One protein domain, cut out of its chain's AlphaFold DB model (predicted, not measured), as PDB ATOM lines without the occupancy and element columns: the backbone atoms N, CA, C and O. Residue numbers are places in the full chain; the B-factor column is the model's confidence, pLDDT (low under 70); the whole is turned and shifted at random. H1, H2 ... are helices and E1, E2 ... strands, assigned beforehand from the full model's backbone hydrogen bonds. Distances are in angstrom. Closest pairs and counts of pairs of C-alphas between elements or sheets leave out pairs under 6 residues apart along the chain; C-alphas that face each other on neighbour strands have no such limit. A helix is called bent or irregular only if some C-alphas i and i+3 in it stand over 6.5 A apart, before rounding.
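Overview. This is residues 726 to 921 of the 933 residues of the protein "Ig-like domain-containing protein" of Eubacterium ruminantium (UniProt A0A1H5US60). A six-stranded sheet, E5 E4 E6 E9 E10 E13, is curled like part of a barrel, with E6 and E9 nearest the middle of the domain. To one side of it a second sheet, E3 E2 E1 E14, is built on the long bent hairpin of E1 and E2, and at the far end of the longest axis are two small hairpins, E7 with E8 and E11 with E12. The printed part has 196 residues with five short helices and fourteen strands, in the order H1 E1 E2 E3 E4 E5 H2 E6 E7 E8 H3 E9 E10 E11 E12 H4 E13 H5 E14. Both larger sheets are mixed, both two-stranded sheets are antiparallel, and the class is mixed, helices and strands. The whole is compact, with a radius of gyration of the C-alphas of 18.8 A, and spans 63 by 44 by 29 A.

Arrangement. The curled sheet runs E5, residues 778 to 780; E4, 773 to 775; E6, 802 to 806; E9, 853 to 859; E10, 864 to 866; E13, 896 to 898. Its edge strands are E5 and E13, and it is strongly twisted. E4 and E6 are parallel, with N 774 and O 802 at 2.9 A; E6 and E9 are antiparallel, with N 856 and O 803 at 2.8 A. The hairpin E4 and E5 has N 780 and O 773 at 2.8 A, the hairpin E9 and E10 has N 857 and O 866 at 2.9 A, and antiparallel E10 and E13 have N 865 and O 897 at 2.8 A. The pairing is staggered: E9 pairs with E6 over residues 853 to 856 and with E10 over 857 to 859. H2, residues 792 to 799, is on this sheet at a height of 8.1 A, over none of its strands, but only just: 2 of its 8 C-alphas fall on E6. H5, residues 899 to 904, only grazes the sheet; its closest C-alphas to E10 are those of Met 899 and Gln 864, 5.7 A. H2 and H5 are near each other. H4, residues 889 to 894, is only just not on the sheet, with 4 pairs of C-alphas within 10 A. In the other sheet E1, residues 736 to 745, E2, 749 to 759, and E3, 767 to 769, form a meander, each strand the antiparallel neighbour of the one before; N 742 and O 751 are 2.8 A apart, and N 768 and O 758 2.8 A. E14, residues 918 to 920, is parallel to E1, with N 739 and O 919 at 2.8 A. H1, residues 726 to 732, stands at this sheet's level; its closest C-alphas to E2 are those of Arg 729 and Asp 759, 5.1 A. Between the two sheets, the closest C-alphas of E2 and E5 are those of Ser 755 and Tyr 780, 7.3 A. The hairpin of E7, residues 820 to 827, and E8, 830 to 837, has N 827 and O 830 at 2.8 A; the hairpin of E11, 874 to 877, and E12, 880 to 883, has N 880 and O 877 at 2.8 A. The closest C-alphas of E7 and E11 are those of Tyr 820 and Tyr 874, 5.4 A. H3, residues 838 to 841, follows E8 directly. In H1, H2 and H4 each O i to N i+4 pair is within hydrogen-bond range; in H5 1 of 2 is, and H3 is too short for one.

Along the chain. H1 begins at C-alpha 726, (18.766, -25.342, -56.987). E2 is the longest strand, 28.7 A, and bends by 68 degrees at residue 752; E1, 25.4 A, bends by 55 degrees at residue 739. E9 measures 19.3 A, E8 19.1 A and E7 17.8 A. E9 begins at C-alpha 853, (15.432, -6.214, -52.260), and E14 ends at C-alpha 920, (8.102, -26.547, -45.066).

Size, cuts and confidence. The farthest C-alphas, those of Tyr 747 and Asp 878, are 63.9 A apart. The printed part has no cut. The long links are E5 to H2, E6 to E7, H3 to E9 and H5 to E14. Mean pLDDT of the printed part is 89.1; residues 746 to 748, 761 to 766 and 830 are under 70.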
ATOM      1  N   ALA A 726      19.493 -25.609 -55.746       88.31
ATOM      2  CA  ALA A 726      18.766 -25.342 -56.987       88.31
ATOM      3  C   ALA A 726      17.269 -25.712 -56.887       88.31
ATOM      4  O   ALA A 726      16.421 -24.939 -57.338       88.31
ATOM      5  N   LYS A 727      16.929 -26.849 -56.252       90.69
ATOM      6  CA  LYS A 727      15.536 -27.225 -55.933       90.69
ATOM      7  C   LYS A 727      14.898 -26.170 -55.006       90.69
ATOM      8  O   LYS A 727      13.832 -25.651 -55.334       90.69
ATOM      9  N   VAL A 728      15.596 -25.774 -53.932       92.81
ATOM     10  CA  VAL A 728      15.134 -24.768 -52.948       92.81
ATOM     11  C   VAL A 728      14.875 -23.402 -53.595       92.81
ATOM     12  O   VAL A 728      13.770 -22.870 -53.463       92.81
ATOM     13  N   ARG A 729      15.845 -22.842 -54.338       90.12
ATOM     14  CA  ARG A 729      15.698 -21.531 -55.009       90.12
ATOM     15  C   ARG A 729      14.488 -21.484 -55.937       90.12
ATOM     16  O   ARG A 729      13.664 -20.579 -55.831       90.12
ATOM     17  N   LYS A 730      14.308 -22.523 -56.761       89.38
ATOM     18  CA  LYS A 730      13.153 -22.658 -57.661       89.38
ATOM     19  C   LYS A 730      11.808 -22.702 -56.917       89.38
ATOM     20  O   LYS A 730      10.806 -22.249 -57.465       89.38
ATOM     21  N   GLN A 731      11.768 -23.238 -55.695       92.56
ATOM     22  CA  GLN A 731      10.554 -23.288 -54.870       92.56
ATOM     23  C   GLN A 731      10.258 -21.954 -54.156       92.56
ATOM     24  O   GLN A 731       9.092 -21.563 -54.080       92.56
ATOM     25  N   VAL A 732      11.272 -21.226 -53.665       93.19
ATOM     26  CA  VAL A 732      11.064 -19.916 -53.005       93.19
ATOM     27  C   VAL A 732      10.825 -18.778 -54.007       93.19
ATOM     28  O   VAL A 732      10.010 -17.888 -53.743       93.19
ATOM     29  N   GLY A 733      11.471 -18.820 -55.178       90.50
ATOM     30  CA  GLY A 733      11.350 -17.812 -56.235       90.50
ATOM     31  C   GLY A 733      11.570 -16.392 -55.706       90.50
ATOM     32  O   GLY A 733      12.457 -16.154 -54.895       90.50
ATOM     33  N   THR A 734      10.700 -15.448 -56.074       87.50
ATOM     34  CA  THR A 734      10.784 -14.037 -55.635       87.50
ATOM     35  C   THR A 734      10.489 -13.794 -54.140       87.50
ATOM     36  O   THR A 734      10.204 -12.660 -53.758       87.50
ATOM     37  N   GLY A 735      10.515 -14.828 -53.293       92.00
ATOM     38  CA  GLY A 735      10.542 -14.714 -51.836       92.00
ATOM     39  C   GLY A 735       9.409 -15.443 -51.117       92.00
ATOM     40  O   GLY A 735       8.229 -15.283 -51.459       92.00
ATOM     41  N   LYS A 736       9.753 -16.237 -50.098       94.88
ATOM     42  CA  LYS A 736       8.830 -16.957 -49.205       94.88
ATOM     43  C   LYS A 736       9.383 -16.984 -47.781       94.88
ATOM     44  O   LYS A 736      10.586 -17.121 -47.583       94.88
ATOM     45  N   HIS A 737       8.486 -16.963 -46.796       96.00
ATOM     46  CA  HIS A 737       8.837 -17.507 -45.487       96.00
ATOM     47  C   HIS A 737       9.033 -19.022 -45.616       96.00
ATOM     48  O   HIS A 737       8.345 -19.681 -46.403       96.00
ATOM     49  N   VAL A 738       9.939 -19.581 -44.826       96.62
ATOM     50  CA  VAL A 738      10.168 -21.023 -44.729       96.62
ATOM     51  C   VAL A 738      10.126 -21.449 -43.270       96.62
ATOM     52  O   VAL A 738      10.624 -20.717 -42.421       96.62
ATOM     53  N   ARG A 739       9.537 -22.612 -42.980       96.94
ATOM     54  CA  ARG A 739       9.624 -23.280 -41.677       96.94
ATOM     55  C   ARG A 739      10.747 -24.307 -41.745       96.94
ATOM     56  O   ARG A 739      10.709 -25.185 -42.607       96.94
ATOM     57  N   LEU A 740      11.740 -24.165 -40.878       95.81
ATOM     58  CA  LEU A 740      12.996 -24.916 -40.913       95.81
ATOM     59  C   LEU A 740      13.467 -25.292 -39.500       95.81
ATOM     60  O   LEU A 740      12.869 -24.874 -38.503       95.81
ATOM     61  N   VAL A 741      14.527 -26.094 -39.420       94.94
ATOM     62  CA  VAL A 741      15.158 -26.475 -38.151       94.94
ATOM     63  C   VAL A 741      16.059 -25.333 -37.671       94.94
ATOM     64  O   VAL A 741      16.986 -24.929 -38.365       94.94
ATOM     65  N   LEU A 742      15.825 -24.802 -36.475       92.88
ATOM     66  CA  LEU A 742      16.797 -23.923 -35.828       92.88
ATOM     67  C   LEU A 742      17.826 -24.788 -35.112       92.88
ATOM     68  O   LEU A 742      17.444 -25.600 -34.271       92.88
ATOM     69  N   LEU A 743      19.113 -24.596 -35.397       89.06
ATOM     70  CA  LEU A 743      20.179 -25.108 -34.536       89.06
ATOM     71  C   LEU A 743      20.412 -24.082 -33.420       89.06
ATOM     72  O   LEU A 743      20.831 -22.955 -33.666       89.06
ATOM     73  N   THR A 744      20.045 -24.451 -32.192       80.00
ATOM     74  CA  THR A 744      19.959 -23.542 -31.035       80.00
ATOM     75  C   THR A 744      21.223 -23.533 -30.177       80.00
ATOM     76  O   THR A 744      21.356 -22.698 -29.283       80.00
ATOM     77  N   SER A 745      22.162 -24.445 -30.439       78.75
ATOM     78  CA  SER A 745      23.477 -24.484 -29.804       78.75
ATOM     79  C   SER A 745      24.478 -25.234 -30.678       78.75
ATOM     80  O   SER A 745      24.119 -26.231 -31.302       78.75
ATOM     81  N   ILE A 746      25.748 -24.822 -30.622       68.38
ATOM     82  CA  ILE A 746      26.890 -25.583 -31.159       68.38
ATOM     83  C   ILE A 746      27.019 -26.984 -30.528       68.38
ATOM     84  O   ILE A 746      27.641 -27.862 -31.108       68.38
ATOM     85  N   TYR A 747      26.383 -27.220 -29.373       65.81
ATOM     86  CA  TYR A 747      26.372 -28.503 -28.662       65.81
ATOM     87  C   TYR A 747      25.119 -29.359 -28.953       65.81
ATOM     88  O   TYR A 747      24.649 -30.089 -28.083       65.81
ATOM     89  N   GLY A 748      24.546 -29.259 -30.160       59.81
ATOM     90  CA  GLY A 748      23.507 -30.183 -30.645       59.81
ATOM     91  C   GLY A 748      22.065 -29.885 -30.209       59.81
ATOM     92  O   GLY A 748      21.214 -30.771 -30.250       59.81
ATOM     93  N   GLY A 749      21.763 -28.651 -29.796       77.25
ATOM     94  CA  GLY A 749      20.384 -28.225 -29.534       77.25
ATOM     95  C   GLY A 749      19.632 -27.889 -30.827       77.25
ATOM     96  O   GLY A 749      20.199 -27.244 -31.711       77.25
ATOM     97  N   SER A 750      18.352 -28.261 -30.934       85.12
ATOM     98  CA  SER A 750      17.503 -27.855 -32.062       85.12
ATOM     99  C   SER A 750      16.057 -27.518 -31.676       85.12
ATOM    100  O   SER A 750      15.542 -27.941 -30.639       85.12
ATOM    101  N   SER A 751      15.399 -26.716 -32.512       90.88
ATOM    102  CA  SER A 751      13.965 -26.412 -32.448       90.88
ATOM    103  C   SER A 751      13.408 -26.159 -33.858       90.88
ATOM    104  O   SER A 751      14.112 -26.342 -34.848       90.88
ATOM    105  N   ILE A 752      12.136 -25.766 -33.975       91.81
ATOM    106  CA  ILE A 752      11.537 -25.329 -35.245       91.81
ATOM    107  C   ILE A 752      11.315 -23.818 -35.197       91.81
ATOM    108  O   ILE A 752      10.885 -23.286 -34.175       91.81
ATOM    109  N   GLY A 753      11.571 -23.143 -36.314       93.69
ATOM    110  CA  GLY A 753      11.338 -21.710 -36.468       93.69
ATOM    111  C   GLY A 753      11.202 -21.310 -37.930       93.69
ATOM    112  O   GLY A 753      11.071 -22.166 -38.811       93.69
ATOM    113  N   TYR A 754      11.229 -20.002 -38.189       95.56
ATOM    114  CA  TYR A 754      11.023 -19.458 -39.528       95.56
ATOM    115  C   TYR A 754      12.188 -18.593 -39.992       95.56
ATOM    116  O   TYR A 754      12.758 -17.827 -39.219       95.56
ATOM    117  N   SER A 755      12.479 -18.654 -41.286       95.44
ATOM    118  CA  SER A 755      13.311 -17.673 -41.987       95.44
ATOM    119  C   SER A 755      12.559 -17.128 -43.206       95.44
ATOM    120  O   SER A 755      11.428 -17.540 -43.487       95.44
ATOM    121  N   TYR A 756      13.163 -16.193 -43.934       95.19
ATOM    122  CA  TYR A 756      12.658 -15.685 -45.201       95.19
ATOM    123  C   TYR A 756      13.743 -15.799 -46.271       95.19
ATOM    124  O   TYR A 756      14.804 -15.183 -46.159       95.19
ATOM    125  N   LEU A 757      13.448 -16.582 -47.307       94.19
ATOM    126  CA  LEU A 757      14.367 -16.953 -48.378       94.19
ATOM    127  C   LEU A 757      13.831 -16.496 -49.736       94.19
ATOM    128  O   LEU A 757      12.620 -16.525 -49.975       94.19
ATOM    129  N   TYR A 758      14.730 -16.119 -50.641       91.06
ATOM    130  CA  TYR A 758      14.423 -15.716 -52.012       91.06
ATOM    131  C   TYR A 758      15.520 -16.176 -52.989       91.06
ATOM    132  O   TYR A 758      16.641 -16.483 -52.594       91.06
ATOM    133  N   ASP A 759      15.190 -16.271 -54.273       86.94
ATOM    134  CA  ASP A 759      16.156 -16.498 -55.351       86.94
ATOM    135  C   ASP A 759      16.832 -15.161 -55.676       86.94
ATOM    136  O   ASP A 759      16.171 -14.237 -56.160       86.94
ATOM    137  N   ASP A 760      18.119 -15.022 -55.346       72.50
ATOM    138  CA  ASP A 760      18.860 -13.797 -55.634       72.50
ATOM    139  C   ASP A 760      19.459 -13.891 -57.039       72.50
ATOM    140  O   ASP A 760      20.493 -14.517 -57.285       72.50
ATOM    141  N   THR A 761      18.764 -13.280 -57.999       64.81
ATOM    142  CA  THR A 761      19.183 -13.261 -59.404       64.81
ATOM    143  C   THR A 761      20.376 -12.336 -59.662       64.81
ATOM    144  O   THR A 761      20.828 -12.234 -60.806       64.81
ATOM    145  N   SER A 762      20.896 -11.643 -58.643       54.09
ATOM    146  CA  SER A 762      22.117 -10.857 -58.772       54.09
ATOM    147  C   SER A 762      23.355 -11.775 -58.719       54.09
ATOM    148  O   SER A 762      23.636 -12.438 -57.732       54.09
ATOM    149  N   TYR A 763      24.086 -11.826 -59.841       39.56
ATOM    150  CA  TYR A 763      25.459 -12.344 -59.979       39.56
ATOM    151  C   TYR A 763      25.757 -13.745 -59.411       39.56
ATOM    152  O   TYR A 763      26.111 -13.925 -58.253       39.56
ATOM    153  N   GLY A 764      25.743 -14.754 -60.286       43.50
ATOM    154  CA  GLY A 764      26.168 -16.123 -59.953       43.50
ATOM    155  C   GLY A 764      25.061 -16.996 -59.355       43.50
ATOM    156  O   GLY A 764      25.102 -18.212 -59.519       43.50
ATOM    157  N   GLY A 765      24.020 -16.385 -58.782       52.75
ATOM    158  CA  GLY A 765      22.811 -17.083 -58.348       52.75
ATOM    159  C   GLY A 765      23.005 -17.821 -57.029       52.75
ATOM    160  O   GLY A 765      23.002 -19.055 -56.993       52.75
ATOM    161  N   SER A 766      23.139 -17.053 -55.952       66.31
ATOM    162  CA  SER A 766      23.093 -17.546 -54.574       66.31
ATOM    163  C   SER A 766      21.650 -17.598 -54.054       66.31
ATOM    164  O   SER A 766      20.728 -17.034 -54.643       66.31
ATOM    165  N   LEU A 767      21.431 -18.297 -52.941       84.94
ATOM    166  CA  LEU A 767      20.177 -18.196 -52.193       84.94
ATOM    167  C   LEU A 767      20.207 -16.894 -51.379       84.94
ATOM    168  O   LEU A 767      21.131 -16.692 -50.597       84.94
ATOM    169  N   GLY A 768      19.215 -16.026 -51.564       87.25
ATOM    170  CA  GLY A 768      19.049 -14.786 -50.810       87.25
ATOM    171  C   GLY A 768      18.260 -15.001 -49.517       87.25
ATOM    172  O   GLY A 768      17.354 -15.838 -49.462       87.25
ATOM    173  N   TYR A 769      18.606 -14.253 -48.466       91.06
ATOM    174  CA  TYR A 769      18.071 -14.454 -47.116       91.06
ATOM    175  C   TYR A 769      18.144 -13.201 -46.230       91.06
ATOM    176  O   TYR A 769      18.807 -12.205 -46.541       91.06
ATOM    177  N   MET A 770      17.439 -13.259 -45.098       92.25
ATOM    178  CA  MET A 770      17.401 -12.200 -44.086       92.25
ATOM    179  C   MET A 770      18.326 -12.539 -42.908       92.25
ATOM    180  O   MET A 770      18.158 -13.569 -42.263       92.25
ATOM    181  N   HIS A 771      19.283 -11.656 -42.621       91.00
ATOM    182  CA  HIS A 771      20.269 -11.771 -41.538       91.00
ATOM    183  C   HIS A 771      20.501 -10.385 -40.924       91.00
ATOM    184  O   HIS A 771      20.618  -9.412 -41.673       91.00
ATOM    185  N   ASN A 772      20.573 -10.307 -39.588       93.50
ATOM    186  CA  ASN A 772      20.665  -9.076 -38.782       93.50
ATOM    187  C   ASN A 772      19.872  -7.901 -39.392       93.50
ATOM    188  O   ASN A 772      20.412  -6.835 -39.719       93.50
ATOM    189  N   THR A 773      18.585  -8.142 -39.657       95.62
ATOM    190  CA  THR A 773      17.740  -7.210 -40.398       95.62
ATOM    191  C   THR A 773      16.277  -7.255 -39.985       95.62
ATOM    192  O   THR A 773      15.709  -8.319 -39.740       95.62
ATOM    193  N   TRP A 774      15.637  -6.089 -39.963       96.94
ATOM    194  CA  TRP A 774      14.183  -5.994 -39.924       96.94
ATOM    195  C   TRP A 774      13.608  -6.087 -41.341       96.94
ATOM    196  O   TRP A 774      13.989  -5.323 -42.228       96.94
ATOM    197  N   PHE A 775      12.666  -7.011 -41.545       95.25
ATOM    198  CA  PHE A 775      11.979  -7.220 -42.819       95.25
ATOM    199  C   PHE A 775      10.496  -7.566 -42.607       95.25
ATOM    200  O   PHE A 775      10.135  -8.454 -41.833       95.25
ATOM    201  N   GLY A 776       9.605  -6.870 -43.320       91.69
ATOM    202  CA  GLY A 776       8.174  -7.205 -43.412       91.69
ATOM    203  C   GLY A 776       7.330  -7.045 -42.134       91.69
ATOM    204  O   GLY A 776       6.129  -7.333 -42.176       91.69
ATOM    205  N   GLY A 777       7.907  -6.568 -41.027       93.44
ATOM    206  CA  GLY A 777       7.276  -6.511 -39.698       93.44
ATOM    207  C   GLY A 777       7.947  -7.392 -38.630       93.44
ATOM    208  O   GLY A 777       7.381  -7.554 -37.553       93.44
ATOM    209  N   ARG A 778       9.080  -8.039 -38.952       95.12
ATOM    210  CA  ARG A 778       9.779  -9.035 -38.119       95.12
ATOM    211  C   ARG A 778      11.289  -8.808 -38.130       95.12
ATOM    212  O   ARG A 778      11.834  -8.393 -39.154       95.12
ATOM    213  N   TYR A 779      11.954  -9.146 -37.028       96.75
ATOM    214  CA  TYR A 779      13.411  -9.148 -36.928       96.75
ATOM    215  C   TYR A 779      13.977 -10.526 -37.271       96.75
ATOM    216  O   TYR A 779      13.584 -11.524 -36.669       96.75
ATOM    217  N   TYR A 780      14.920 -10.565 -38.207       95.06
ATOM    218  CA  TYR A 780      15.742 -11.730 -38.510       95.06
ATOM    219  C   TYR A 780      17.125 -11.488 -37.918       95.06
ATOM    220  O   TYR A 780      17.816 -10.548 -38.313       95.06
ATOM    221  N   ASN A 781      17.511 -12.296 -36.935       91.94
ATOM    222  CA  ASN A 781      18.728 -12.057 -36.161       91.94
ATOM    223  C   ASN A 781      20.004 -12.479 -36.919       91.94
ATOM    224  O   ASN A 781      19.968 -12.862 -38.092       91.94
ATOM    225  N   LYS A 782      21.164 -12.404 -36.255       88.38
ATOM    226  CA  LYS A 782      22.456 -12.832 -36.823       88.38
ATOM    227  C   LYS A 782      22.584 -14.346 -37.084       88.38
ATOM    228  O   LYS A 782      23.591 -14.776 -37.627       88.38
ATOM    229  N   TRP A 783      21.590 -15.137 -36.685       87.25
ATOM    230  CA  TRP A 783      21.474 -16.578 -36.938       87.25
ATOM    231  C   TRP A 783      20.409 -16.880 -38.009       87.25
ATOM    232  O   TRP A 783      19.901 -17.994 -38.097       87.25
ATOM    233  N   GLU A 784      20.054 -15.872 -38.816       91.25
ATOM    234  CA  GLU A 784      19.249 -16.000 -40.038       91.25
ATOM    235  C   GLU A 784      17.772 -16.401 -39.823       91.25
ATOM    236  O   GLU A 784      17.065 -16.712 -40.786       91.25
ATOM    237  N   TYR A 785      17.262 -16.358 -38.584       91.88
ATOM    238  CA  TYR A 785      15.871 -16.700 -38.251       91.88
ATOM    239  C   TYR A 785      15.079 -15.550 -37.617       91.88
ATOM    240  O   TYR A 785      15.631 -14.667 -36.957       91.88
ATOM    241  N   PHE A 786      13.757 -15.591 -37.816       93.38
ATOM    242  CA  PHE A 786      12.779 -14.707 -37.185       93.38
ATOM    243  C   PHE A 786      12.808 -14.901 -35.666       93.38
ATOM    244  O   PHE A 786      12.396 -15.949 -35.173       93.38
ATOM    245  N   TYR A 787      13.286 -13.895 -34.938       94.06
ATOM    246  CA  TYR A 787      13.394 -13.923 -33.482       94.06
ATOM    247  C   TYR A 787      12.113 -13.356 -32.841       94.06
ATOM    248  O   TYR A 787      11.878 -12.148 -32.961       94.06
ATOM    249  N   PRO A 788      11.271 -14.179 -32.182       92.69
ATOM    250  CA  PRO A 788      10.000 -13.707 -31.646       92.69
ATOM    251  C   PRO A 788      10.196 -12.764 -30.457       92.69
ATOM    252  O   PRO A 788      11.042 -13.001 -29.594       92.69
ATOM    253  N   GLY A 789       9.394 -11.703 -30.394       93.88
ATOM    254  CA  GLY A 789       9.399 -10.747 -29.286       93.88
ATOM    255  C   GLY A 789      10.564  -9.755 -29.294       93.88
ATOM    256  O   GLY A 789      10.802  -9.105 -28.280       93.88
ATOM    257  N   ALA A 790      11.275  -9.612 -30.416       95.12
ATOM    258  CA  ALA A 790      12.217  -8.516 -30.625       95.12
ATOM    259  C   ALA A 790      11.521  -7.145 -30.509       95.12
ATOM    260  O   ALA A 790      10.467  -6.937 -31.113       95.12
ATOM    261  N   ASP A 791      12.139  -6.209 -29.796       94.69
ATOM    262  CA  ASP A 791      11.749  -4.795 -29.756       94.69
ATOM    263  C   ASP A 791      12.609  -3.993 -30.746       94.69
ATOM    264  O   ASP A 791      13.818  -4.234 -30.865       94.69
ATOM    265  N   PHE A 792      12.001  -3.062 -31.490       95.31
ATOM    266  CA  PHE A 792      12.732  -2.299 -32.498       95.31
ATOM    267  C   PHE A 792      13.870  -1.470 -31.892       95.31
ATOM    268  O   PHE A 792      15.013  -1.602 -32.327       95.31
ATOM    269  N   GLU A 793      13.598  -0.660 -30.871       93.88
ATOM    270  CA  GLU A 793      14.591   0.257 -30.301       93.88
ATOM    271  C   GLU A 793      15.722  -0.495 -29.593       93.88
ATOM    272  O   GLU A 793      16.896  -0.168 -29.780       93.88
ATOM    273  N   GLN A 794      15.380  -1.554 -28.853       94.62
ATOM    274  CA  GLN A 794      16.345  -2.407 -28.164       94.62
ATOM    275  C   GLN A 794      17.298  -3.090 -29.154       94.62
ATOM    276  O   GLN A 794      18.508  -3.076 -28.943       94.62
ATOM    277  N   THR A 795      16.798  -3.622 -30.281       94.81
ATOM    278  CA  THR A 795      17.699  -4.209 -31.292       94.81
ATOM    279  C   THR A 795      18.640  -3.173 -31.909       94.81
ATOM    280  O   THR A 795      19.800  -3.498 -32.154       94.81
ATOM    281  N   VAL A 796      18.209  -1.922 -32.113       94.50
ATOM    282  CA  VAL A 796      19.104  -0.864 -32.620       94.50
ATOM    283  C   VAL A 796      20.181  -0.490 -31.608       94.50
ATOM    284  O   VAL A 796      21.327  -0.297 -32.010       94.50
ATOM    285  N   ALA A 797      19.860  -0.468 -30.313       93.19
ATOM    286  CA  ALA A 797      20.851  -0.269 -29.258       93.19
ATOM    287  C   ALA A 797      21.869  -1.426 -29.172       93.19
ATOM    288  O   ALA A 797      23.069  -1.170 -29.077       93.19
ATOM    289  N   ASP A 798      21.404  -2.680 -29.237       91.81
ATOM    290  CA  ASP A 798      22.234  -3.863 -28.964       91.81
ATOM    291  C   ASP A 798      23.053  -4.358 -30.169       91.81
ATOM    292  O   ASP A 798      24.179  -4.831 -30.002       91.81
ATOM    293  N   VAL A 799      22.477  -4.332 -31.379       92.44
ATOM    294  CA  VAL A 799      23.006  -5.059 -32.557       92.44
ATOM    295  C   VAL A 799      22.926  -4.290 -33.884       92.44
ATOM    296  O   VAL A 799      23.301  -4.845 -34.920       92.44
ATOM    297  N   GLN A 800      22.473  -3.028 -33.857       95.25
ATOM    298  CA  GLN A 800      22.468  -2.086 -34.992       95.25
ATOM    299  C   GLN A 800      22.008  -2.724 -36.328       95.25
ATOM    300  O   GLN A 800      22.737  -2.707 -37.324       95.25
ATOM    301  N   PRO A 801      20.810  -3.343 -36.364       95.44
ATOM    302  CA  PRO A 801      20.363  -4.155 -37.480       95.44
ATOM    303  C   PRO A 801      20.082  -3.288 -38.702       95.44
ATOM    304  O   PRO A 801      19.655  -2.137 -38.605       95.44
ATOM    305  N   SER A 802      20.252  -3.875 -39.880       96.12
ATOM    306  CA  SER A 802      19.855  -3.243 -41.138       96.12
ATOM    307  C   SER A 802      18.330  -3.245 -41.320       96.12
ATOM    308  O   SER A 802      17.631  -4.108 -40.788       96.12
ATOM    309  N   LEU A 803      17.787  -2.339 -42.130       96.38
ATOM    310  CA  LEU A 803      16.401  -2.425 -42.604       96.38
ATOM    311  C   LEU A 803      16.406  -2.989 -44.026       96.38
ATOM    312  O   LEU A 803      17.079  -2.443 -44.897       96.38
ATOM    313  N   THR A 804      15.665  -4.066 -44.285       94.31
ATOM    314  CA  THR A 804      15.505  -4.606 -45.642       94.31
ATOM    315  C   THR A 804      14.080  -4.362 -46.128       94.31
ATOM    316  O   THR A 804      13.108  -4.719 -45.461       94.31
ATOM    317  N   PHE A 805      13.947  -3.795 -47.326       92.06
ATOM    318  CA  PHE A 805      12.664  -3.557 -47.985       92.06
ATOM    319  C   PHE A 805      12.600  -4.294 -49.317       92.06
ATOM    320  O   PHE A 805      13.600  -4.413 -50.025       92.06
ATOM    321  N   LYS A 806      11.401  -4.782 -49.651       91.25
ATOM    322  CA  LYS A 806      11.090  -5.347 -50.963       91.25
ATOM    323  C   LYS A 806      10.337  -4.322 -51.807       91.25
ATOM    324  O   LYS A 806       9.407  -3.694 -51.306       91.25
ATOM    325  N   ASP A 807      10.721  -4.217 -53.075       90.62
ATOM    326  CA  ASP A 807      10.169  -3.308 -54.083       90.62
ATOM    327  C   ASP A 807      10.029  -1.845 -53.573       90.62
ATOM    328  O   ASP A 807       8.939  -1.262 -53.683       90.62
ATOM    329  N   PRO A 808      11.078  -1.260 -52.940       91.50
ATOM    330  CA  PRO A 808      11.020   0.063 -52.312       91.50
ATOM    331  C   PRO A 808      10.849   1.196 -53.326       91.50
ATOM    332  O   PRO A 808      11.178   1.060 -54.505       91.50
ATOM    333  N   VAL A 809      10.370   2.340 -52.838       92.50
ATOM    334  CA  VAL A 809      10.265   3.578 -53.619       92.50
ATOM    335  C   VAL A 809      11.625   4.274 -53.665       92.50
ATOM    336  O   VAL A 809      12.203   4.551 -52.620       92.50
ATOM    337  N   VAL A 810      12.099   4.595 -54.868       92.25
ATOM    338  CA  VAL A 810      13.331   5.359 -55.116       92.25
ATOM    339  C   VAL A 810      12.973   6.565 -55.980       92.25
ATOM    340  O   VAL A 810      12.391   6.425 -57.054       92.25
ATOM    341  N   ASN A 811      13.280   7.775 -55.518       93.31
ATOM    342  CA  ASN A 811      12.849   9.017 -56.165       93.31
ATOM    343  C   ASN A 811      13.771   9.416 -57.327       93.31
ATOM    344  O   ASN A 811      14.509  10.393 -57.244       93.31
ATOM    345  N   ILE A 812      13.701   8.696 -58.447       92.50
ATOM    346  CA  ILE A 812      14.292   9.175 -59.703       92.50
ATOM    347  C   ILE A 812      13.318  10.192 -60.344       92.50
ATOM    348  O   ILE A 812      12.116   9.898 -60.412       92.50
ATOM    349  N   PRO A 813      13.770  11.390 -60.773       91.06
ATOM    350  CA  PRO A 813      12.908  12.378 -61.420       91.06
ATOM    351  C   PRO A 813      12.261  11.862 -62.712       91.06
ATOM    352  O   PRO A 813      12.811  11.017 -63.411       91.06
ATOM    353  N   ASN A 814      11.095  12.417 -63.047       87.00
ATOM    354  CA  ASN A 814      10.406  12.172 -64.315       87.00
ATOM    355  C   ASN A 814      10.334  13.484 -65.111       87.00
ATOM    356  O   ASN A 814       9.295  14.139 -65.174       87.00
ATOM    357  N   ASP A 815      11.484  13.899 -65.637       89.44
ATOM    358  CA  ASP A 815      11.700  15.156 -66.363       89.44
ATOM    359  C   ASP A 815      11.985  14.949 -67.866       89.44
ATOM    360  O   ASP A 815      12.288  15.899 -68.588       89.44
ATOM    361  N   GLY A 816      11.874  13.705 -68.343       85.38
ATOM    362  CA  GLY A 816      12.172  13.296 -69.716       85.38
ATOM    363  C   GLY A 816      13.617  12.844 -69.964       85.38
ATOM    364  O   GLY A 816      13.914  12.398 -71.072       85.38
ATOM    365  N   ARG A 817      14.515  12.913 -68.971       91.62
ATOM    366  CA  ARG A 817      15.873  12.354 -69.070       91.62
ATOM    367  C   ARG A 817      15.854  10.829 -68.922       91.62
ATOM    368  O   ARG A 817      15.068  10.271 -68.163       91.62
ATOM    369  N   THR A 818      16.766  10.142 -69.612       92.25
ATOM    370  CA  THR A 818      17.057   8.723 -69.343       92.25
ATOM    371  C   THR A 818      18.101   8.622 -68.237       92.25
ATOM    372  O   THR A 818      19.186   9.198 -68.355       92.25
ATOM    373  N   TYR A 819      17.789   7.862 -67.190       94.44
ATOM    374  CA  TYR A 819      18.690   7.600 -66.072       94.44
ATOM    375  C   TYR A 819      19.359   6.240 -66.222       94.44
ATOM    376  O   TYR A 819      18.719   5.265 -66.604       94.44
ATOM    377  N   TYR A 820      20.646   6.176 -65.904       94.12
ATOM    378  CA  TYR A 820      21.505   5.023 -66.126       94.12
ATOM    379  C   TYR A 820      22.140   4.537 -64.825       94.12
ATOM    380  O   TYR A 820      22.429   5.327 -63.924       94.12
ATOM    381  N   ILE A 821      22.441   3.239 -64.781       91.56
ATOM    382  CA  ILE A 821      23.422   2.658 -63.860       91.56
ATOM    383  C   ILE A 821      24.396   1.754 -64.620       91.56
ATOM    384  O   ILE A 821      24.064   1.179 -65.662       91.56
ATOM    385  N   TYR A 822      25.608   1.611 -64.086       85.50
ATOM    386  CA  TYR A 822      26.551   0.588 -64.534       85.50
ATOM    387  C   TYR A 822      26.253  -0.749 -63.856       85.50
ATOM    388  O   TYR A 822      26.094  -0.816 -62.638       85.50
ATOM    389  N   GLY A 823      26.234  -1.822 -64.642       78.62
ATOM    390  CA  GLY A 823      26.086  -3.181 -64.137       78.62
ATOM    391  C   GLY A 823      26.352  -4.226 -65.216       78.62
ATOM    392  O   GLY A 823      26.343  -3.928 -66.414       78.62
ATOM    393  N   TYR A 824      26.627  -5.456 -64.787       74.19
ATOM    394  CA  TYR A 824      26.648  -6.616 -65.662       74.19
ATOM    395  C   TYR A 824      25.219  -7.139 -65.823       74.19
ATOM    396  O   TYR A 824      24.441  -7.190 -64.873       74.19
ATOM    397  N   LYS A 825      24.901  -7.596 -67.031       75.31
ATOM    398  CA  LYS A 825      23.685  -8.353 -67.351       75.31
ATOM    399  C   LYS A 825      24.082  -9.459 -68.322       75.31
ATOM    400  O   LYS A 825      25.043  -9.271 -69.073       75.31
ATOM    401  N   ASN A 826      23.404 -10.604 -68.292       70.69
ATOM    402  CA  ASN A 826      23.750 -11.685 -69.210       70.69
ATOM    403  C   ASN A 826      23.279 -11.346 -70.634       70.69
ATOM    404  O   ASN A 826      22.100 -11.087 -70.861       70.69
ATOM    405  N   GLU A 827      24.212 -11.342 -71.579       77.31
ATOM    406  CA  GLU A 827      23.993 -11.171 -73.010       77.31
ATOM    407  C   GLU A 827      24.660 -12.351 -73.726       77.31
ATOM    408  O   GLU A 827      25.866 -12.578 -73.600       77.31
ATOM    409  N   ASN A 828      23.860 -13.131 -74.459       76.19
ATOM    410  CA  ASN A 828      24.292 -14.301 -75.234       76.19
ATOM    411  C   ASN A 828      25.140 -15.323 -74.438       76.19
ATOM    412  O   ASN A 828      26.078 -15.907 -74.974       76.19
ATOM    413  N   GLY A 829      24.825 -15.531 -73.154       70.25
ATOM    414  CA  GLY A 829      25.545 -16.445 -72.259       70.25
ATOM    415  C   GLY A 829      26.710 -15.807 -71.492       70.25
ATOM    416  O   GLY A 829      27.234 -16.425 -70.570       70.25
ATOM    417  N   SER A 830      27.082 -14.561 -71.797       65.56
ATOM    418  CA  SER A 830      28.190 -13.832 -71.160       65.56
ATOM    419  C   SER A 830      27.695 -12.675 -70.287       65.56
ATOM    420  O   SER A 830      26.745 -11.989 -70.646       65.56
ATOM    421  N   ASN A 831      28.324 -12.418 -69.139       75.69
ATOM    422  CA  ASN A 831      27.953 -11.280 -68.287       75.69
ATOM    423  C   ASN A 831      28.679 -10.008 -68.760       75.69
ATOM    424  O   ASN A 831      29.896  -9.907 -68.620       75.69
ATOM    425  N   VAL A 832      27.938  -9.028 -69.291       79.44
ATOM    426  CA  VAL A 832      28.497  -7.817 -69.923       79.44
ATOM    427  C   VAL A 832      28.257  -6.577 -69.059       79.44
ATOM    428  O   VAL A 832      27.119  -6.100 -68.972       79.44
ATOM    429  N   TYR A 833      29.329  -6.048 -68.451       84.69
ATOM    430  CA  TYR A 833      29.330  -4.788 -67.693       84.69
ATOM    431  C   TYR A 833      29.219  -3.581 -68.624       84.69
ATOM    432  O   TYR A 833      30.138  -3.310 -69.398       84.69
ATOM    433  N   LYS A 834      28.111  -2.842 -68.545       87.56
ATOM    434  CA  LYS A 834      27.943  -1.556 -69.235       87.56
ATOM    435  C   LYS A 834      26.884  -0.683 -68.564       87.56
ATOM    436  O   LYS A 834      26.110  -1.151 -67.729       87.56
ATOM    437  N   ALA A 835      26.859   0.585 -68.958       89.44
ATOM    438  CA  ALA A 835      25.762   1.495 -68.669       89.44
ATOM    439  C   ALA A 835      24.461   0.983 -69.306       89.44
ATOM    440  O   ALA A 835      24.461   0.613 -70.484       89.44
ATOM    441  N   ARG A 836      23.356   0.985 -68.557       90.06
ATOM    442  CA  ARG A 836      22.002   0.701 -69.067       90.06
ATOM    443  C   ARG A 836      20.973   1.594 -68.375       90.06
ATOM    444  O   ARG A 836      21.261   2.028 -67.256       90.06
ATOM    445  N   PRO A 837      19.800   1.834 -68.986       93.12
ATOM    446  CA  PRO A 837      18.690   2.499 -68.316       93.12
ATOM    447  C   PRO A 837      18.307   1.793 -67.005       93.12
ATOM    448  O   PRO A 837      18.441   0.573 -66.890       93.12
ATOM    449  N   VAL A 838      17.830   2.534 -66.007       89.94
ATOM    450  CA  VAL A 838      17.419   1.971 -64.703       89.94
ATOM    451  C   VAL A 838      16.257   0.975 -64.825       89.94
ATOM    452  O   VAL A 838      16.170   0.009 -64.065       89.94
ATOM    453  N   GLU A 839      15.417   1.133 -65.846       89.94
ATOM    454  CA  GLU A 839      14.315   0.235 -66.191       89.94
ATOM    455  C   GLU A 839      14.827  -1.158 -66.603       89.94
ATOM    456  O   GLU A 839      14.197  -2.170 -66.296       89.94
ATOM    457  N   GLU A 840      16.018  -1.254 -67.215       86.75
ATOM    458  CA  GLU A 840      16.653  -2.543 -67.537       86.75
ATOM    459  C   GLU A 840      17.066  -3.347 -66.290       86.75
ATOM    460  O   GLU A 840      17.350  -4.543 -66.422       86.75
ATOM    461  N   TYR A 841      17.092  -2.714 -65.113       81.69
ATOM    462  CA  TYR A 841      17.376  -3.321 -63.810       81.69
ATOM    463  C   TYR A 841      16.154  -3.357 -62.879       81.69
ATOM    464  O   TYR A 841      16.287  -3.701 -61.707       81.69
ATOM    465  N   GLY A 842      14.957  -3.073 -63.405       84.50
ATOM    466  CA  GLY A 842      13.698  -3.239 -62.678       84.50
ATOM    467  C   GLY A 842      13.182  -1.994 -61.957       84.50
ATOM    468  O   GLY A 842      12.308  -2.139 -61.104       84.50
ATOM    469  N   TYR A 843      13.670  -0.793 -62.285       90.50
ATOM    470  CA  TYR A 843      12.975   0.436 -61.899       90.50
ATOM    471  C   TYR A 843      11.687   0.618 -62.717       90.50
ATOM    472  O   TYR A 843      11.719   0.634 -63.946       90.50
ATOM    473  N   ASP A 844      10.556   0.785 -62.038       91.06
ATOM    474  CA  ASP A 844       9.283   1.188 -62.631       91.06
ATOM    475  C   ASP A 844       9.028   2.671 -62.342       91.06
ATOM    476  O   ASP A 844       8.572   3.043 -61.259       91.06
ATOM    477  N   ALA A 845       9.275   3.520 -63.340       88.06
ATOM    478  CA  ALA A 845       9.060   4.963 -63.253       88.06
ATOM    479  C   ALA A 845       7.591   5.372 -63.009       88.06
ATOM    480  O   ALA A 845       7.344   6.498 -62.575       88.06
ATOM    481  N   SER A 846       6.611   4.489 -63.251       87.94
ATOM    482  CA  SER A 846       5.189   4.779 -63.013       87.94
ATOM    483  C   SER A 846       4.779   4.617 -61.545       87.94
ATOM    484  O   SER A 846       3.938   5.373 -61.059       87.94
ATOM    485  N   THR A 847       5.410   3.690 -60.814       91.56
ATOM    486  CA  THR A 847       5.199   3.491 -59.366       91.56
ATOM    487  C   THR A 847       6.368   3.976 -58.501       91.56
ATOM    488  O   THR A 847       6.280   3.916 -57.274       91.56
ATOM    489  N   LYS A 848       7.445   4.469 -59.131       92.81
ATOM    490  CA  LYS A 848       8.764   4.780 -58.547       92.81
ATOM    491  C   LYS A 848       9.440   3.601 -57.830       92.81
ATOM    492  O   LYS A 848      10.286   3.813 -56.961       92.81
ATOM    493  N   LYS A 849       9.064   2.356 -58.129       92.12
ATOM    494  CA  LYS A 849       9.571   1.186 -57.400       92.12
ATOM    495  C   LYS A 849      10.822   0.603 -58.029       92.12
ATOM    496  O   LYS A 849      10.882   0.447 -59.242       92.12
ATOM    497  N   TRP A 850      11.776   0.202 -57.197       89.81
ATOM    498  CA  TRP A 850      12.923  -0.599 -57.615       89.81
ATOM    499  C   TRP A 850      12.677  -2.077 -57.299       89.81
ATOM    500  O   TRP A 850      12.696  -2.469 -56.137       89.81
ATOM    501  N   SER A 851      12.425  -2.899 -58.319       87.38
ATOM    502  CA  SER A 851      12.136  -4.332 -58.169       87.38
ATOM    503  C   SER A 851      13.257  -5.087 -57.439       87.38
ATOM    504  O   SER A 851      14.435  -4.927 -57.763       87.38
ATOM    505  N   GLY A 852      12.892  -5.944 -56.482       85.69
ATOM    506  CA  GLY A 852      13.835  -6.760 -55.710       85.69
ATOM    507  C   GLY A 852      13.973  -6.313 -54.256       85.69
ATOM    508  O   GLY A 852      13.009  -5.851 -53.647       85.69
ATOM    509  N   TYR A 853      15.160  -6.498 -53.673       88.19
ATOM    510  CA  TYR A 853      15.432  -6.214 -52.260       88.19
ATOM    511  C   TYR A 853      16.523  -5.152 -52.122       88.19
ATOM    512  O   TYR A 853      17.582  -5.267 -52.734       88.19
ATOM    513  N   VAL A 854      16.286  -4.144 -51.279       89.12
ATOM    514  CA  VAL A 854      17.293  -3.141 -50.901       89.12
ATOM    515  C   VAL A 854      17.486  -3.184 -49.392       89.12
ATOM    516  O   VAL A 854      16.515  -3.183 -48.630       89.12
ATOM    517  N   ARG A 855      18.751  -3.226 -48.967       92.19
ATOM    518  CA  ARG A 855      19.165  -3.212 -47.563       92.19
ATOM    519  C   ARG A 855      19.789  -1.862 -47.223       92.19
ATOM    520  O   ARG A 855      20.751  -1.437 -47.860       92.19
ATOM    521  N   TYR A 856      19.225  -1.211 -46.215       95.12
ATOM    522  CA  TYR A 856      19.684   0.044 -45.647       95.12
ATOM    523  C   TYR A 856      20.443  -0.294 -44.354       95.12
ATOM    524  O   TYR A 856      19.891  -0.933 -43.457       95.12
ATOM    525  N   TYR A 857      21.716   0.078 -44.262       95.75
ATOM    526  CA  TYR A 857      22.594  -0.238 -43.128       95.75
ATOM    527  C   TYR A 857      22.579   0.899 -42.111       95.75
ATOM    528  O   TYR A 857      22.435   2.049 -42.515       95.75
ATOM    529  N   TYR A 858      22.690   0.590 -40.816       95.25
ATOM    530  CA  TYR A 858      22.663   1.617 -39.776       95.25
ATOM    531  C   TYR A 858      23.971   2.410 -39.747       95.25
ATOM    532  O   TYR A 858      25.060   1.839 -39.772       95.25
ATOM    533  N   ASP A 859      23.840   3.726 -39.671       93.94
ATOM    534  CA  ASP A 859      24.898   4.686 -39.404       93.94
ATOM    535  C   ASP A 859      24.720   5.185 -37.965       93.94
ATOM    536  O   ASP A 859      23.777   5.918 -37.650       93.94
ATOM    537  N   SER A 860      25.625   4.769 -37.076       90.69
ATOM    538  CA  SER A 860      25.606   5.170 -35.669       90.69
ATOM    539  C   SER A 860      26.094   6.600 -35.423       90.69
ATOM    540  O   SER A 860      25.810   7.143 -34.358       90.69
ATOM    541  N   GLU A 861      26.812   7.221 -36.366       92.19
ATOM    542  CA  GLU A 861      27.235   8.624 -36.258       92.19
ATOM    543  C   GLU A 861      26.055   9.562 -36.549       92.19
ATOM    544  O   GLU A 861      25.831  10.525 -35.815       92.19
ATOM    545  N   ASN A 862      25.252   9.241 -37.570       90.12
ATOM    546  CA  ASN A 862      24.112  10.058 -38.006       90.12
ATOM    547  C   ASN A 862      22.734   9.548 -37.524       90.12
ATOM    548  O   ASN A 862      21.723  10.205 -37.765       90.12
ATOM    549  N   SER A 863      22.668   8.415 -36.810       92.62
ATOM    550  CA  SER A 863      21.434   7.824 -36.241       92.62
ATOM    551  C   SER A 863      20.317   7.557 -37.268       92.62
ATOM    552  O   SER A 863      19.127   7.802 -37.030       92.62
ATOM    553  N   GLN A 864      20.715   7.049 -38.433       95.12
ATOM    554  CA  GLN A 864      19.866   6.800 -39.600       95.12
ATOM    555  C   GLN A 864      20.317   5.528 -40.328       95.12
ATOM    556  O   GLN A 864      21.420   5.043 -40.097       95.12
ATOM    557  N   TRP A 865      19.502   4.996 -41.236       96.69
ATOM    558  CA  TRP A 865      19.923   3.942 -42.160       96.69
ATOM    559  C   TRP A 865      20.140   4.499 -43.562       96.69
ATOM    560  O   TRP A 865      19.415   5.395 -43.989       96.69
ATOM    561  N   TYR A 866      21.092   3.933 -44.302       94.81
ATOM    562  CA  TYR A 866      21.425   4.344 -45.667       94.81
ATOM    563  C   TYR A 866      21.629   3.133 -46.586       94.81
ATOM    564  O   TYR A 866      22.225   2.122 -46.199       94.81
ATOM    565  N   ALA A 867      21.140   3.217 -47.823       92.00
ATOM    566  CA  ALA A 867      21.242   2.158 -48.829       92.00
ATOM    567  C   ALA A 867      22.655   2.097 -49.452       92.00
ATOM    568  O   ALA A 867      22.842   2.325 -50.646       92.00
ATOM    569  N   SER A 868      23.667   1.792 -48.631       79.44
ATOM    570  CA  SER A 868      25.106   1.870 -48.955       79.44
ATOM    571  C   SER A 868      25.533   1.143 -50.236       79.44
ATOM    572  O   SER A 868      26.500   1.537 -50.884       79.44
ATOM    573  N   SER A 869      24.819   0.070 -50.586       76.94
ATOM    574  CA  SER A 869      25.107  -0.812 -51.722       76.94
ATOM    575  C   SER A 869      24.235  -0.518 -52.953       76.94
ATOM    576  O   SER A 869      24.269  -1.274 -53.922       76.94
ATOM    577  N   PHE A 870      23.423   0.543 -52.920       85.88
ATOM    578  CA  PHE A 870      22.554   0.915 -54.033       85.88
ATOM    579  C   PHE A 870      23.378   1.487 -55.205       85.88
ATOM    580  O   PHE A 870      24.310   2.267 -54.979       85.88
ATOM    581  N   PRO A 871      23.085   1.116 -56.465       84.12
ATOM    582  CA  PRO A 871      23.879   1.556 -57.608       84.12
ATOM    583  C   PRO A 871      23.821   3.080 -57.805       84.12
ATOM    584  O   PRO A 871      22.786   3.719 -57.627       84.12
ATOM    585  N   ASN A 872      24.947   3.672 -58.217       88.75
ATOM    586  CA  ASN A 872      25.046   5.110 -58.474       88.75
ATOM    587  C   ASN A 872      24.233   5.486 -59.729       88.75
ATOM    588  O   ASN A 872      24.762   5.414 -60.838       88.75
ATOM    589  N   VAL A 873      22.971   5.893 -59.558       93.00
ATOM    590  CA  VAL A 873      22.136   6.440 -60.638       93.00
ATOM    591  C   VAL A 873      22.726   7.757 -61.142       93.00
ATOM    592  O   VAL A 873      23.107   8.627 -60.354       93.00
ATOM    593  N   TYR A 874      22.792   7.912 -62.461       94.62
ATOM    594  CA  TYR A 874      23.264   9.125 -63.126       94.62
ATOM    595  C   TYR A 874      22.502   9.390 -64.425       94.62
ATOM    596  O   TYR A 874      21.796   8.525 -64.937       94.62
ATOM    597  N   TYR A 875      22.676  10.580 -64.989       94.31
ATOM    598  CA  TYR A 875      22.251  10.904 -66.350       94.31
ATOM    599  C   TYR A 875      23.391  11.592 -67.118       94.31
ATOM    600  O   TYR A 875      24.458  11.857 -66.555       94.31
ATOM    601  N   ILE A 876      23.200  11.817 -68.421       91.62
ATOM    602  CA  ILE A 876      24.192  12.467 -69.288       91.62
ATOM    603  C   ILE A 876      23.654  13.820 -69.757       91.62
ATOM    604  O   ILE A 876      22.556  13.895 -70.304       91.62
ATOM    605  N   GLU A 877      24.445  14.873 -69.565       91.06
ATOM    606  CA  GLU A 877      24.107  16.265 -69.879       91.06
ATOM    607  C   GLU A 877      25.349  16.968 -70.438       91.06
ATOM    608  O   GLU A 877      26.430  16.865 -69.860       91.06
ATOM    609  N   ASP A 878      25.237  17.587 -71.617       89.75
ATOM    610  CA  ASP A 878      26.359  18.162 -72.385       89.75
ATOM    611  C   ASP A 878      27.597  17.239 -72.502       89.75
ATOM    612  O   ASP A 878      28.751  17.669 -72.463       89.75
ATOM    613  N   GLY A 879      27.354  15.927 -72.623       86.94
ATOM    614  CA  GLY A 879      28.394  14.893 -72.702       86.94
ATOM    615  C   GLY A 879      29.089  14.561 -71.374       86.94
ATOM    616  O   GLY A 879      30.036  13.775 -71.364       86.94
ATOM    617  N   ARG A 880      28.636  15.124 -70.248       90.94
ATOM    618  CA  ARG A 880      29.142  14.851 -68.895       90.94
ATOM    619  C   ARG A 880      28.208  13.912 -68.139       90.94
ATOM    620  O   ARG A 880      27.000  13.936 -68.336       90.94
ATOM    621  N   THR A 881      28.780  13.101 -67.255       94.12
ATOM    622  CA  THR A 881      28.027  12.279 -66.294       94.12
ATOM    623  C   THR A 881      27.644  13.127 -65.086       94.12
ATOM    624  O   THR A 881      28.526  13.714 -64.461       94.12
ATOM    625  N   VAL A 882      26.356  13.162 -64.742       94.06
ATOM    626  CA  VAL A 882      25.832  13.829 -63.541       94.06
ATOM    627  C   VAL A 882      25.189  12.773 -62.643       94.06
ATOM    628  O   VAL A 882      24.158  12.200 -62.996       94.06
ATOM    629  N   TYR A 883      25.810  12.482 -61.497       93.62
ATOM    630  CA  TYR A 883      25.281  11.514 -60.532       93.62
ATOM    631  C   TYR A 883      24.138  12.125 -59.729       93.62
ATOM    632  O   TYR A 883      24.260  13.209 -59.164       93.62
ATOM    633  N   LEU A 884      23.027  11.398 -59.637       92.88
ATOM    634  CA  LEU A 884      21.781  11.914 -59.082       92.88
ATOM    635  C   LEU A 884      21.894  12.228 -57.580       92.88
ATOM    636  O   LEU A 884      21.321  13.207 -57.110       92.88
ATOM    637  N   LYS A 885      22.725  11.465 -56.859       91.31
ATOM    638  CA  LYS A 885      23.061  11.682 -55.441       91.31
ATOM    639  C   LYS A 885      23.750  13.026 -55.148       91.31
ATOM    640  O   LYS A 885      23.681  13.496 -54.022       91.31
ATOM    641  N   ASP A 886      24.429  13.613 -56.135       92.38
ATOM    642  CA  ASP A 886      25.214  14.842 -55.955       92.38
ATOM    643  C   ASP A 886      24.374  16.102 -56.264       92.38
ATOM    644  O   ASP A 886      24.821  17.219 -56.006       92.38
ATOM    645  N   VAL A 887      23.168  15.939 -56.839       92.56
ATOM    646  CA  VAL A 887      22.343  17.046 -57.373       92.56
ATOM    647  C   VAL A 887      20.847  16.986 -57.033       92.56
ATOM    648  O   VAL A 887      20.133  17.944 -57.327       92.56
ATOM    649  N   ASN A 888      20.335  15.896 -56.449       93.12
ATOM    650  CA  ASN A 888      18.906  15.735 -56.163       93.12
ATOM    651  C   ASN A 888      18.648  15.236 -54.730       93.12
ATOM    652  O   ASN A 888      18.951  14.091 -54.394       93.12
ATOM    653  N   SER A 889      18.041  16.105 -53.915       91.69
ATOM    654  CA  SER A 889      17.669  15.839 -52.520       91.69
ATOM    655  C   SER A 889      16.734  14.645 -52.377       91.69
ATOM    656  O   SER A 889      16.979  13.765 -51.561       91.69
ATOM    657  N   ASP A 890      15.682  14.601 -53.187       91.75
ATOM    658  CA  ASP A 890      14.568  13.664 -53.046       91.75
ATOM    659  C   ASP A 890      15.020  12.222 -53.319       91.75
ATOM    660  O   ASP A 890      14.554  11.278 -52.677       91.75
ATOM    661  N   TYR A 891      15.966  12.059 -54.252       92.31
ATOM    662  CA  TYR A 891      16.673  10.814 -54.520       92.31
ATOM    663  C   TYR A 891      17.517  10.381 -53.318       92.31
ATOM    664  O   TYR A 891      17.363   9.246 -52.861       92.31
ATOM    665  N   THR A 892      18.370  11.262 -52.773       90.12
ATOM    666  CA  THR A 892      19.185  10.931 -51.588       90.12
ATOM    667  C   THR A 892      18.327  10.592 -50.373       90.12
ATOM    668  O   THR A 892      18.604   9.598 -49.709       90.12
ATOM    669  N   ASP A 893      17.244  11.342 -50.165       91.81
ATOM    670  CA  ASP A 893      16.241  11.140 -49.120       91.81
ATOM    671  C   ASP A 893      15.625   9.734 -49.217       91.81
ATOM    672  O   ASP A 893      15.661   8.982 -48.249       91.81
ATOM    673  N   SER A 894      15.222   9.293 -50.419       91.94
ATOM    674  CA  SER A 894      14.694   7.931 -50.645       91.94
ATOM    675  C   SER A 894      15.701   6.783 -50.444       91.94
ATOM    676  O   SER A 894      15.309   5.615 -50.348       91.94
ATOM    677  N   LEU A 895      16.999   7.096 -50.362       93.12
ATOM    678  CA  LEU A 895      18.068   6.150 -50.023       93.12
ATOM    679  C   LEU A 895      18.515   6.252 -48.553       93.12
ATOM    680  O   LEU A 895      19.416   5.515 -48.141       93.12
ATOM    681  N   THR A 896      17.853   7.090 -47.755       94.56
ATOM    682  CA  THR A 896      18.022   7.218 -46.302       94.56
ATOM    683  C   THR A 896      16.717   6.941 -45.553       94.56
ATOM    684  O   THR A 896      15.630   7.025 -46.112       94.56
ATOM    685  N   ILE A 897      16.814   6.566 -44.278       95.31
ATOM    686  CA  ILE A 897      15.668   6.409 -43.371       95.31
ATOM    687  C   ILE A 897      16.106   6.897 -41.992       95.31
ATOM    688  O   ILE A 897      17.037   6.338 -41.415       95.31
ATOM    689  N   THR A 898      15.445   7.899 -41.418       95.25
ATOM    690  CA  THR A 898      15.755   8.342 -40.048       95.25
ATOM    691  C   THR A 898      15.111   7.435 -38.994       95.25
ATOM    692  O   THR A 898      14.084   6.792 -39.231       95.25
ATOM    693  N   MET A 899      15.639   7.453 -37.764       93.38
ATOM    694  CA  MET A 899      14.983   6.840 -36.593       93.38
ATOM    695  C   MET A 899      13.520   7.295 -36.418       93.38
ATOM    696  O   MET A 899      12.658   6.504 -36.032       93.38
ATOM    697  N   ALA A 900      13.202   8.549 -36.749       93.69
ATOM    698  CA  ALA A 900      11.839   9.070 -36.670       93.69
ATOM    699  C   ALA A 900      10.899   8.487 -37.742       93.69
ATOM    700  O   ALA A 900       9.684   8.480 -37.545       93.69
ATOM    701  N   GLU A 901      11.423   8.009 -38.870       94.50
ATOM    702  CA  GLU A 901      10.647   7.386 -39.947       94.50
ATOM    703  C   GLU A 901      10.510   5.885 -39.755       94.50
ATOM    704  O   GLU A 901       9.395   5.378 -39.860       94.50
ATOM    705  N   ALA A 902      11.581   5.196 -39.357       93.38
ATOM    706  CA  ALA A 902      11.520   3.782 -39.002       93.38
ATOM    707  C   ALA A 902      10.454   3.519 -37.916       93.38
ATOM    708  O   ALA A 902       9.624   2.624 -38.064       93.38
ATOM    709  N   LYS A 903      10.362   4.379 -36.889       90.31
ATOM    710  CA  LYS A 903       9.280   4.309 -35.890       90.31
ATOM    711  C   LYS A 903       7.881   4.518 -36.492       90.31
ATOM    712  O   LYS A 903       6.962   3.771 -36.169       90.31
ATOM    713  N   LYS A 904       7.701   5.483 -37.407       94.25
ATOM    714  CA  LYS A 904       6.414   5.711 -38.107       94.25
ATOM    715  C   LYS A 904       6.016   4.542 -39.018       94.25
ATOM    716  O   LYS A 904       4.827   4.319 -39.222       94.25
ATOM    717  N   MET A 905       6.986   3.802 -39.559       92.00
ATOM    718  CA  MET A 905       6.753   2.628 -40.408       92.00
ATOM    719  C   MET A 905       6.221   1.406 -39.637       92.00
ATOM    720  O   MET A 905       5.736   0.473 -40.281       92.00
ATOM    721  N   ASN A 906       6.258   1.414 -38.294       90.12
ATOM    722  CA  ASN A 906       5.775   0.322 -37.433       90.12
ATOM    723  C   ASN A 906       6.460  -1.019 -37.787       90.12
ATOM    724  O   ASN A 906       5.828  -1.993 -38.212       90.12
ATOM    725  N   ILE A 907       7.796  -1.006 -37.718       91.06
ATOM    726  CA  ILE A 907       8.709  -2.034 -38.249       91.06
ATOM    727  C   ILE A 907       8.629  -3.372 -37.488       91.06
ATOM    728  O   ILE A 907       8.921  -4.422 -38.062       91.06
ATOM    729  N   ASP A 908       8.161  -3.350 -36.244       92.06
ATOM    730  CA  ASP A 908       8.041  -4.472 -35.306       92.06
ATOM    731  C   ASP A 908       6.609  -5.012 -35.131       92.06
ATOM    732  O   ASP A 908       6.384  -5.969 -34.388       92.06
ATOM    733  N   ARG A 909       5.644  -4.487 -35.897       93.31
ATOM    734  CA  ARG A 909       4.206  -4.838 -35.878       93.31
ATOM    735  C   ARG A 909       3.831  -6.331 -35.875       93.31
ATOM    736  O   ARG A 909       2.688  -6.651 -35.556       93.31
ATOM    737  N   TYR A 910       4.724  -7.237 -36.280       93.31
ATOM    738  CA  TYR A 910       4.504  -8.691 -36.311       93.31
ATOM    739  C   TYR A 910       5.544  -9.478 -35.491       93.31
ATOM    740  O   TYR A 910       5.696 -10.681 -35.694       93.31
ATOM    741  N   THR A 911       6.238  -8.833 -34.549       92.06
ATOM    742  CA  THR A 911       7.341  -9.433 -33.777       92.06
ATOM    743  C   THR A 911       6.948 -10.677 -32.964       92.06
ATOM    744  O   THR A 911       7.773 -11.556 -32.755       92.06
ATOM    745  N   ASN A 912       5.678 -10.825 -32.571       92.62
ATOM    746  CA  ASN A 912       5.146 -12.021 -31.890       92.62
ATOM    747  C   ASN A 912       4.143 -12.815 -32.755       92.62
ATOM    748  O   ASN A 912       3.249 -13.473 -32.227       92.62
ATOM    749  N   VAL A 913       4.232 -12.716 -34.087       91.88
ATOM    750  CA  VAL A 913       3.266 -13.326 -35.014       91.88
ATOM    751  C   VAL A 913       3.998 -14.171 -36.050       91.88
ATOM    752  O   VAL A 913       4.738 -13.637 -36.874       91.88
ATOM    753  N   ASP A 914       3.752 -15.478 -36.076       91.62
ATOM    754  CA  ASP A 914       4.304 -16.375 -37.099       91.62
ATOM    755  C   ASP A 914       3.843 -16.006 -38.529       91.62
ATOM    756  O   ASP A 914       2.838 -15.310 -38.718       91.62
ATOM    757  N   PRO A 915       4.551 -16.452 -39.581       92.62
ATOM    758  CA  PRO A 915       4.084 -16.310 -40.957       92.62
ATOM    759  C   PRO A 915       2.803 -17.115 -41.226       92.62
ATOM    760  O   PRO A 915       2.781 -18.328 -41.052       92.62
ATOM    761  N   SER A 916       1.760 -16.472 -41.759       90.12
ATOM    762  CA  SER A 916       0.499 -17.143 -42.132       90.12
ATOM    763  C   SER A 916       0.595 -18.020 -43.389       90.12
ATOM    764  O   SER A 916      -0.308 -18.803 -43.671       90.12
ATOM    765  N   SER A 917       1.683 -17.923 -44.162       94.06
ATOM    766  CA  SER A 917       2.001 -18.881 -45.225       94.06
ATOM    767  C   SER A 917       3.507 -18.985 -45.466       94.06
ATOM    768  O   SER A 917       4.221 -17.975 -45.493       94.06
ATOM    769  N   PHE A 918       3.981 -20.218 -45.633       96.31
ATOM    770  CA  PHE A 918       5.393 -20.590 -45.721       96.31
ATOM    771  C   PHE A 918       5.585 -21.882 -46.530       96.31
ATOM    772  O   PHE A 918       4.626 -22.579 -46.866       96.31
ATOM    773  N   LEU A 919       6.839 -22.213 -46.841       97.56
ATOM    774  CA  LEU A 919       7.236 -23.543 -47.315       97.56
ATOM    775  C   LEU A 919       7.868 -24.349 -46.174       97.56
ATOM    776  O   LEU A 919       8.565 -23.782 -45.337       97.56
ATOM    777  N   ILE A 920       7.639 -25.657 -46.135       97.00
ATOM    778  CA  ILE A 920       8.102 -26.547 -45.066       97.00
ATOM    779  C   ILE A 920       9.401 -27.247 -45.480       97.00
ATOM    780  O   ILE A 920       9.463 -27.866 -46.541       97.00
ATOM    781  N   TYR A 921      10.414 -27.165 -44.618       96.56
ATOM    782  CA  TYR A 921      11.709 -27.847 -44.714       96.56
ATOM    783  C   TYR A 921      12.168 -28.359 -43.329       96.56
ATOM    784  O   TYR A 921      13.357 -28.421 -43.036       96.56
TER     785      TYR A 921